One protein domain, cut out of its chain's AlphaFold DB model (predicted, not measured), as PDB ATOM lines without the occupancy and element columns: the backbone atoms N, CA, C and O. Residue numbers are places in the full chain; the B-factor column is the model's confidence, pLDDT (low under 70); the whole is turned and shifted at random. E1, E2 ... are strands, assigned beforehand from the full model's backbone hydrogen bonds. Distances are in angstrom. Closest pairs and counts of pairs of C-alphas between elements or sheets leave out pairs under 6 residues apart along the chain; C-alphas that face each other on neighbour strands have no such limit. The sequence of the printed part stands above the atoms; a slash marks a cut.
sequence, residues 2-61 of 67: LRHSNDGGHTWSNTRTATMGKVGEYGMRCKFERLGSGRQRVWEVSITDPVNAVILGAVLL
ATOM      1  N   LEU A   2      36.273   7.124 -25.864       92.69
ATOM      2  CA  LEU A   2      34.989   6.439 -26.038       92.69
ATOM      3  C   LEU A   2      34.101   6.620 -24.802       92.69
ATOM      4  O   LEU A   2      34.533   6.338 -23.680       92.69
ATOM      5  N   ARG A   3      32.842   6.994 -25.027       93.44
ATOM      6  CA  ARG A   3      31.752   6.872 -24.052       93.44
ATOM      7  C   ARG A   3      30.520   6.271 -24.720       93.44
ATOM      8  O   ARG A   3      30.398   6.291 -25.945       93.44
ATOM      9  N   HIS A   4      29.630   5.698 -23.923       92.00
ATOM     10  CA  HIS A   4      28.374   5.163 -24.426       92.00
ATOM     11  C   HIS A   4      27.209   5.507 -23.510       92.00
ATOM     12  O   HIS A   4      27.387   5.698 -22.310       92.00
ATOM     13  N   SER A   5      26.022   5.549 -24.094       91.50
ATOM     14  CA  SER A   5      24.757   5.744 -23.397       91.50
ATOM     15  C   SER A   5      23.832   4.568 -23.690       91.50
ATOM     16  O   SER A   5      23.824   4.067 -24.812       91.50
ATOM     17  N   ASN A   6      23.064   4.123 -22.694       89.88
ATOM     18  CA  ASN A   6      22.052   3.071 -22.858       89.88
ATOM     19  C   ASN A   6      20.612   3.619 -22.840       89.88
ATOM     20  O   ASN A   6      19.674   2.835 -22.959       89.88
ATOM     21  N   ASP A   7      20.439   4.933 -22.686       87.69
ATOM     22  CA  ASP A   7      19.151   5.622 -22.541       87.69
ATOM     23  C   ASP A   7      18.948   6.716 -23.603       87.69
ATOM     24  O   ASP A   7      18.265   7.710 -23.373       87.69
ATOM     25  N   GLY A   8      19.548   6.533 -24.784       83.81
ATOM     26  CA  GLY A   8      19.373   7.444 -25.919       83.81
ATOM     27  C   GLY A   8      20.201   8.731 -25.850       83.81
ATOM     28  O   GLY A   8      19.943   9.653 -26.615       83.81
ATOM     29  N   GLY A   9      21.210   8.798 -24.980       84.44
ATOM     30  CA  GLY A   9      22.117   9.944 -24.850       84.44
ATOM     31  C   GLY A   9      21.824  10.855 -23.658       84.44
ATOM     32  O   GLY A   9      22.462  11.900 -23.533       84.44
ATOM     33  N   HIS A  10      20.892  10.477 -22.778       85.06
ATOM     34  CA  HIS A  10      20.569  11.255 -21.580       85.06
ATOM     35  C   HIS A  10      21.616  11.074 -20.478       85.06
ATOM     36  O   HIS A  10      22.028  12.048 -19.850       85.06
ATOM     37  N   THR A  11      22.100   9.848 -20.277       89.62
ATOM     38  CA  THR A  11      23.206   9.548 -19.368       89.62
ATOM     39  C   THR A  11      24.346   8.861 -20.102       89.62
ATOM     40  O   THR A  11      24.154   8.116 -21.064       89.62
ATOM     41  N   TRP A  12      25.569   9.131 -19.648       90.75
ATOM     42  CA  TRP A  12      26.791   8.669 -20.295       90.75
ATOM     43  C   TRP A  12      27.645   7.857 -19.330       90.75
ATOM     44  O   TRP A  12      27.781   8.193 -18.155       90.75
ATOM     45  N   SER A  13      28.260   6.795 -19.847       87.69
ATOM     46  CA  SER A  13      29.275   6.033 -19.132       87.69
ATOM     47  C   SER A  13      30.526   6.875 -18.869       87.69
ATOM     48  O   SER A  13      30.813   7.821 -19.603       87.69
ATOM     49  N   ASN A  14      31.363   6.425 -17.932       89.62
ATOM     50  CA  ASN A  14      32.710   6.970 -17.755       89.62
ATOM     51  C   ASN A  14      33.497   6.978 -19.075       89.62
ATOM     52  O   ASN A  14      33.475   6.001 -19.834       89.62
ATOM     53  N   THR A  15      34.219   8.072 -19.316       91.62
ATOM     54  CA  THR A  15      35.070   8.228 -20.495       91.62
ATOM     55  C   THR A  15      36.240   7.261 -20.431       91.62
ATOM     56  O   THR A  15      36.991   7.230 -19.457       91.62
ATOM     57  N   ARG A  16      36.427   6.491 -21.502       91.75
ATOM     58  CA  ARG A  16      37.607   5.647 -21.691       91.75
ATOM     59  C   ARG A  16      38.540   6.286 -22.703       91.75
ATOM     60  O   ARG A  16      38.118   6.734 -23.772       91.75
ATOM     61  N   THR A  17      39.823   6.310 -22.381       92.38
ATOM     62  CA  THR A  17      40.873   6.832 -23.253       92.38
ATOM     63  C   THR A  17      41.726   5.681 -23.776       92.38
ATOM     64  O   THR A  17      41.937   4.677 -23.102       92.38
ATOM     65  N   ALA A  18      42.160   5.808 -25.023       90.69
ATOM     66  CA  ALA A  18      43.127   4.929 -25.661       90.69
ATOM     67  C   ALA A  18      43.978   5.805 -26.582       90.69
ATOM     68  O   ALA A  18      43.463   6.782 -27.132       90.69
ATOM     69  N   THR A  19      45.259   5.474 -26.717       87.50
ATOM     70  CA  THR A  19      46.186   6.166 -27.622       87.50
ATOM     71  C   THR A  19      46.137   5.536 -29.015       87.50
ATOM     72  O   THR A  19      45.876   4.334 -29.131       87.50
ATOM     73  N   MET A  20      46.356   6.347 -30.056       85.69
ATOM     74  CA  MET A  20      46.470   5.923 -31.462       85.69
ATOM     75  C   MET A  20      47.919   5.628 -31.886       85.69
ATOM     76  O   MET A  20      48.138   5.168 -33.000       85.69
ATOM     77  N   GLY A  21      48.885   5.813 -30.981       87.00
ATOM     78  CA  GLY A  21      50.307   5.579 -31.229       87.00
ATOM     79  C   GLY A  21      51.040   6.884 -31.502       87.00
ATOM     80  O   GLY A  21      50.472   7.972 -31.373       87.00
ATOM     81  N   LYS A  22      52.326   6.792 -31.836       85.19
ATOM     82  CA  LYS A  22      53.113   7.953 -32.268       85.19
ATOM     83  C   LYS A  22      52.912   8.218 -33.759       85.19
ATOM     84  O   LYS A  22      52.571   7.325 -34.531       85.19
ATOM     85  N   VAL A  23      53.183   9.451 -34.185       83.69
ATOM     86  CA  VAL A  23      53.215   9.796 -35.614       83.69
ATOM     87  C   VAL A  23      54.229   8.892 -36.327       83.69
ATOM     88  O   VAL A  23      55.388   8.830 -35.925       83.69
ATOM     89  N   GLY A  24      53.777   8.189 -37.368       84.50
ATOM     90  CA  GLY A  24      54.567   7.197 -38.109       84.50
ATOM     91  C   GLY A  24      54.313   5.738 -37.705       84.50
ATOM     92  O   GLY A  24      54.784   4.834 -38.391       84.50
ATOM     93  N   GLU A  25      53.541   5.482 -36.642       84.00
ATOM     94  CA  GLU A  25      53.100   4.136 -36.259       84.00
ATOM     95  C   GLU A  25      51.706   3.841 -36.840       84.00
ATOM     96  O   GLU A  25      50.704   4.403 -36.409       84.00
ATOM     97  N   TYR A  26      51.625   2.932 -37.817       82.62
ATOM     98  CA  TYR A  26      50.370   2.627 -38.533       82.62
ATOM     99  C   TYR A  26      49.709   1.303 -38.116       82.62
ATOM    100  O   TYR A  26      48.605   0.992 -38.554       82.62
ATOM    101  N   GLY A  27      50.376   0.500 -37.281       84.38
ATOM    102  CA  GLY A  27      49.897  -0.826 -36.866       84.38
ATOM    103  C   GLY A  27      49.054  -0.834 -35.590       84.38
ATOM    104  O   GLY A  27      48.606  -1.898 -35.159       84.38
ATOM    105  N   MET A  28      48.867   0.320 -34.947       87.00
ATOM    106  CA  MET A  28      48.231   0.376 -33.637       87.00
ATOM    107  C   MET A  28      46.708   0.444 -33.747       87.00
ATOM    108  O   MET A  28      46.147   1.164 -34.570       87.00
ATOM    109  N   ARG A  29      46.019  -0.310 -32.885       89.12
ATOM    110  CA  ARG A  29      44.556  -0.351 -32.829       89.12
ATOM    111  C   ARG A  29      44.065   0.069 -31.454       89.12
ATOM    112  O   ARG A  29      44.328  -0.615 -30.468       89.12
ATOM    113  N   CYS A  30      43.258   1.126 -31.401       90.00
ATOM    114  CA  CYS A  30      42.509   1.459 -30.195       90.00
ATOM    115  C   CYS A  30      41.401   0.424 -29.984       90.00
ATOM    116  O   CYS A  30      40.486   0.300 -30.803       90.00
ATOM    117  N   LYS A  31      41.478  -0.326 -28.885       90.81
ATOM    118  CA  LYS A  31      40.441  -1.275 -28.476       90.81
ATOM    119  C   LYS A  31      39.842  -0.837 -27.152       90.81
ATOM    120  O   LYS A  31      40.559  -0.497 -26.216       90.81
ATOM    121  N   PHE A  32      38.521  -0.896 -27.079       90.62
ATOM    122  CA  PHE A  32      37.776  -0.703 -25.847       90.62
ATOM    123  C   PHE A  32      37.020  -1.996 -25.573       90.62
ATOM    124  O   PHE A  32      36.036  -2.309 -26.235       90.62
ATOM    125  N   GLU A  33      37.527  -2.785 -24.637       88.62
ATOM    126  CA  GLU A  33      36.956  -4.086 -24.293       88.62
ATOM    127  C   GLU A  33      36.091  -3.972 -23.034       88.62
ATOM    128  O   GLU A  33      36.160  -2.988 -22.290       88.62
ATOM    129  N   ARG A  34      35.268  -4.998 -22.779       86.81
ATOM    130  CA  ARG A  34      34.398  -5.082 -21.589       86.81
ATOM    131  C   ARG A  34      33.422  -3.904 -21.467       86.81
ATOM    132  O   ARG A  34      33.284  -3.294 -20.409       86.81
ATOM    133  N   LEU A  35      32.730  -3.596 -22.561       86.12
ATOM    134  CA  LEU A  35      31.738  -2.519 -22.618       86.12
ATOM    135  C   LEU A  35      30.348  -2.959 -22.114       86.12
ATOM    136  O   LEU A  35      29.450  -2.131 -22.010       86.12
ATOM    137  N   GLY A  36      30.158  -4.236 -21.770       86.12
ATOM    138  CA  GLY A  36      28.872  -4.778 -21.313       86.12
ATOM    139  C   GLY A  36      27.834  -4.880 -22.434       86.12
ATOM    140  O   GLY A  36      28.178  -4.795 -23.611       86.12
ATOM    141  N   SER A  37      26.566  -5.047 -22.059       83.50
ATOM    142  CA  SER A  37      25.431  -5.185 -22.977       83.50
ATOM    143  C   SER A  37      24.573  -3.916 -23.026       83.50
ATOM    144  O   SER A  37      24.569  -3.095 -22.105       83.50
ATOM    145  N   GLY A  38      23.852  -3.725 -24.129       84.00
ATOM    146  CA  GLY A  38      22.915  -2.618 -24.292       84.00
ATOM    147  C   GLY A  38      22.013  -2.842 -25.498       84.00
ATOM    148  O   GLY A  38      22.483  -3.290 -26.539       84.00
ATOM    149  N   ARG A  39      20.716  -2.546 -25.352       82.19
ATOM    150  CA  ARG A  39      19.722  -2.715 -26.426       82.19
ATOM    151  C   ARG A  39      19.685  -1.518 -27.376       82.19
ATOM    152  O   ARG A  39      19.661  -1.696 -28.584       82.19
ATOM    153  N   GLN A  40      19.678  -0.308 -26.824       85.62
ATOM    154  CA  GLN A  40      19.651   0.953 -27.571       85.62
ATOM    155  C   GLN A  40      20.878   1.777 -27.204       85.62
ATOM    156  O   GLN A  40      20.791   2.834 -26.582       85.62
ATOM    157  N   ARG A  41      22.050   1.222 -27.511       89.44
ATOM    158  CA  ARG A  41      23.304   1.852 -27.127       89.44
ATOM    159  C   ARG A  41      23.729   2.895 -28.151       89.44
ATOM    160  O   ARG A  41      23.898   2.578 -29.324       89.44
ATOM    161  N   VAL A  42      23.973   4.109 -27.675       91.81
ATOM    162  CA  VAL A  42      24.586   5.190 -28.450       91.81
ATOM    163  C   VAL A  42      26.073   5.231 -28.128       91.81
ATOM    164  O   VAL A  42      26.458   5.226 -26.958       91.81
ATOM    165  N   TRP A  43      26.908   5.259 -29.163       90.81
ATOM    166  CA  TRP A  43      28.360   5.359 -29.042       90.81
ATOM    167  C   TRP A  43      28.809   6.767 -29.389       90.81
ATOM    168  O   TRP A  43      28.439   7.288 -30.438       90.81
ATOM    169  N   GLU A  44      29.660   7.348 -28.551       91.94
ATOM    170  CA  GLU A  44      30.339   8.590 -28.884       91.94
ATOM    171  C   GLU A  44      31.849   8.380 -28.868       91.94
ATOM    172  O   GLU A  44      32.442   7.961 -27.865       91.94
ATOM    173  N   VAL A  45      32.458   8.688 -30.010       91.19
ATOM    174  CA  VAL A  45      33.899   8.635 -30.228       91.19
ATOM    175  C   VAL A  45      34.391  10.059 -30.417       91.19
ATOM    176  O   VAL A  45      33.879  10.790 -31.257       91.19
ATOM    177  N   SER A  46      35.399  10.440 -29.639       89.81
ATOM    178  CA  SER A  46      36.039  11.754 -29.734       89.81
ATOM    179  C   SER A  46      37.545  11.593 -29.895       89.81
ATOM    180  O   SER A  46      38.153  10.726 -29.253       89.81
ATOM    181  N   ILE A  47      38.143  12.398 -30.769       90.50
ATOM    182  CA  ILE A  47      39.566  12.367 -31.112       90.50
ATOM    183  C   ILE A  47      40.133  13.748 -30.804       90.50
ATOM    184  O   ILE A  47      39.577  14.755 -31.230       90.50
ATOM    185  N   THR A  48      41.207  13.783 -30.022       89.81
ATOM    186  CA  THR A  48      41.828  15.026 -29.543       89.81
ATOM    187  C   THR A  48      43.100  15.391 -30.293       89.81
ATOM    188  O   THR A  48      43.543  16.532 -30.204       89.81
ATOM    189  N   ASP A  49      43.711  14.434 -30.993       87.50
ATOM    190  CA  ASP A  49      44.975  14.661 -31.684       87.50
ATOM    191  C   ASP A  49      44.769  15.615 -32.875       87.50
ATOM    192  O   ASP A  49      43.779  15.472 -33.598       87.50
ATOM    193  N   PRO A  50      45.683  16.577 -33.112       87.88
ATOM    194  CA  PRO A  50      45.544  17.604 -34.145       87.88
ATOM    195  C   PRO A  50      45.899  17.055 -35.537       87.88
ATOM    196  O   PRO A  50      46.765  17.577 -36.238       87.88
ATOM    197  N   VAL A  51      45.255  15.960 -35.929       84.12
ATOM    198  CA  VAL A  51      45.466  15.259 -37.197       84.12
ATOM    199  C   VAL A  51      44.132  15.033 -37.892       84.12
ATOM    200  O   VAL A  51      43.078  15.003 -37.258       84.12
ATOM    201  N   ASN A  52      44.162  14.862 -39.214       84.31
ATOM    202  CA  ASN A  52      42.951  14.535 -39.954       84.31
ATOM    203  C   ASN A  52      42.477  13.126 -39.569       84.31
ATOM    204  O   ASN A  52      43.133  12.132 -39.883       84.31
ATOM    205  N   ALA A  53      41.341  13.059 -38.880       85.50
ATOM    206  CA  ALA A  53      40.700  11.818 -38.496       85.50
ATOM    207  C   ALA A  53      39.474  11.566 -39.377       85.50
ATOM    208  O   ALA A  53      38.479  12.288 -39.306       85.50
ATOM    209  N   VAL A  54      39.535  10.504 -40.181       89.06
ATOM    210  CA  VAL A  54      38.447  10.095 -41.075       89.06
ATOM    211  C   VAL A  54      37.772   8.849 -40.514       89.06
ATOM    212  O   VAL A  54      38.413   7.817 -40.312       89.06
ATOM    213  N   ILE A  55      36.462   8.931 -40.283       87.75
ATOM    214  CA  ILE A  55      35.639   7.785 -39.885       87.75
ATOM    215  C   ILE A  55      35.028   7.189 -41.151       87.75
ATOM    216  O   ILE A  55      34.162   7.796 -41.770       87.75
ATOM    217  N   LEU A  56      35.482   5.995 -41.535       91.75
ATOM    218  CA  LEU A  56      35.010   5.319 -42.751       91.75
ATOM    219  C   LEU A  56      33.638   4.655 -42.575       91.75
ATOM    220  O   LEU A  56      32.883   4.522 -43.530       91.75
ATOM    221  N   GLY A  57      33.313   4.221 -41.359       90.31
ATOM    222  CA  GLY A  57      32.047   3.568 -41.058       90.31
ATOM    223  C   GLY A  57      32.007   3.024 -39.636       90.31
ATOM    224  O   GLY A  57      33.030   2.947 -38.953       90.31
ATOM    225  N   ALA A  58      30.812   2.640 -39.198       89.19
ATOM    226  CA  ALA A  58      30.579   1.998 -37.912       89.19
ATOM    227  C   ALA A  58      29.887   0.653 -38.147       89.19
ATOM    228  O   ALA A  58      28.841   0.594 -38.790       89.19
ATOM    229  N   VAL A  59      30.480  -0.426 -37.634       90.50
ATOM    230  CA  VAL A  59      29.955  -1.789 -37.773       90.50
ATOM    231  C   VAL A  59      29.714  -2.362 -36.385       90.50
ATOM    232  O   VAL A  59      30.588  -2.292 -35.520       90.50
ATOM    233  N   LEU A  60      28.530  -2.939 -36.183       86.12
ATOM    234  CA  LEU A  60      28.156  -3.629 -34.957       86.12
ATOM    235  C   LEU A  60      27.914  -5.107 -35.272       86.12
ATOM    236  O   LEU A  60      27.054  -5.435 -36.084       86.12
ATOM    237  N   LEU A  61      28.651  -5.983 -34.593       85.31
ATOM    238  CA  LEU A  61      28.363  -7.412 -34.534       85.31
ATOM    239  C   LEU A  61      27.783  -7.684 -33.148       85.31
ATOM    240  O   LEU A  61      28.472  -7.501 -32.145       85.31
TER     241      LEU A  61
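What this domain is: This is residues 2 to 61 of the 67 residues of an uncharacterized protein of Alcaligenaceae bacterium (UniProt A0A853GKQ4). This domain has little regular structure: a short two-strand ribbon, E1 beside E2, with a long loop, residues 6 to 41, that runs out to a far turn at Gly 24 and folds back. After E2 the tail, residues 46 to 61, makes a second, smaller loop that turns near Pro 50. The printed part has 60 residues, no named helix and two named strands, E1 then E2, antiparallel; the class is all strand, with 8 residues in named elements. The whole is loose, with a radius of gyration of the C-alphas of 13.2 A, and elongated, spanning 38 by 23 by 20 A.

How they stand to each other: E1, residues 2 to 5, and E2, residues 42 to 45, form a hairpin, antiparallel at 162 degrees between their directions. C-alphas 4 and 43 face each other at 4.6 A. N 3 and O 44 are 3.0 A apart and N 42 and O 5 are 2.9 A apart, both within hydrogen-bond range.

Where its parts are: E1 begins at C-alpha 2 (34.989, 6.439, -26.038) and is 10.6 A long. E2, 10.1 A long, ends at C-alpha 45 (33.899, 8.635, -30.228).

The domain as a whole: The two C-alphas farthest apart, those of Asp 7 and Gly 24, are 38.7 A apart. The link from E1 to E2, 36 residues, is long. The printed part has no cut, and no printed residue is under 70 in pLDDT.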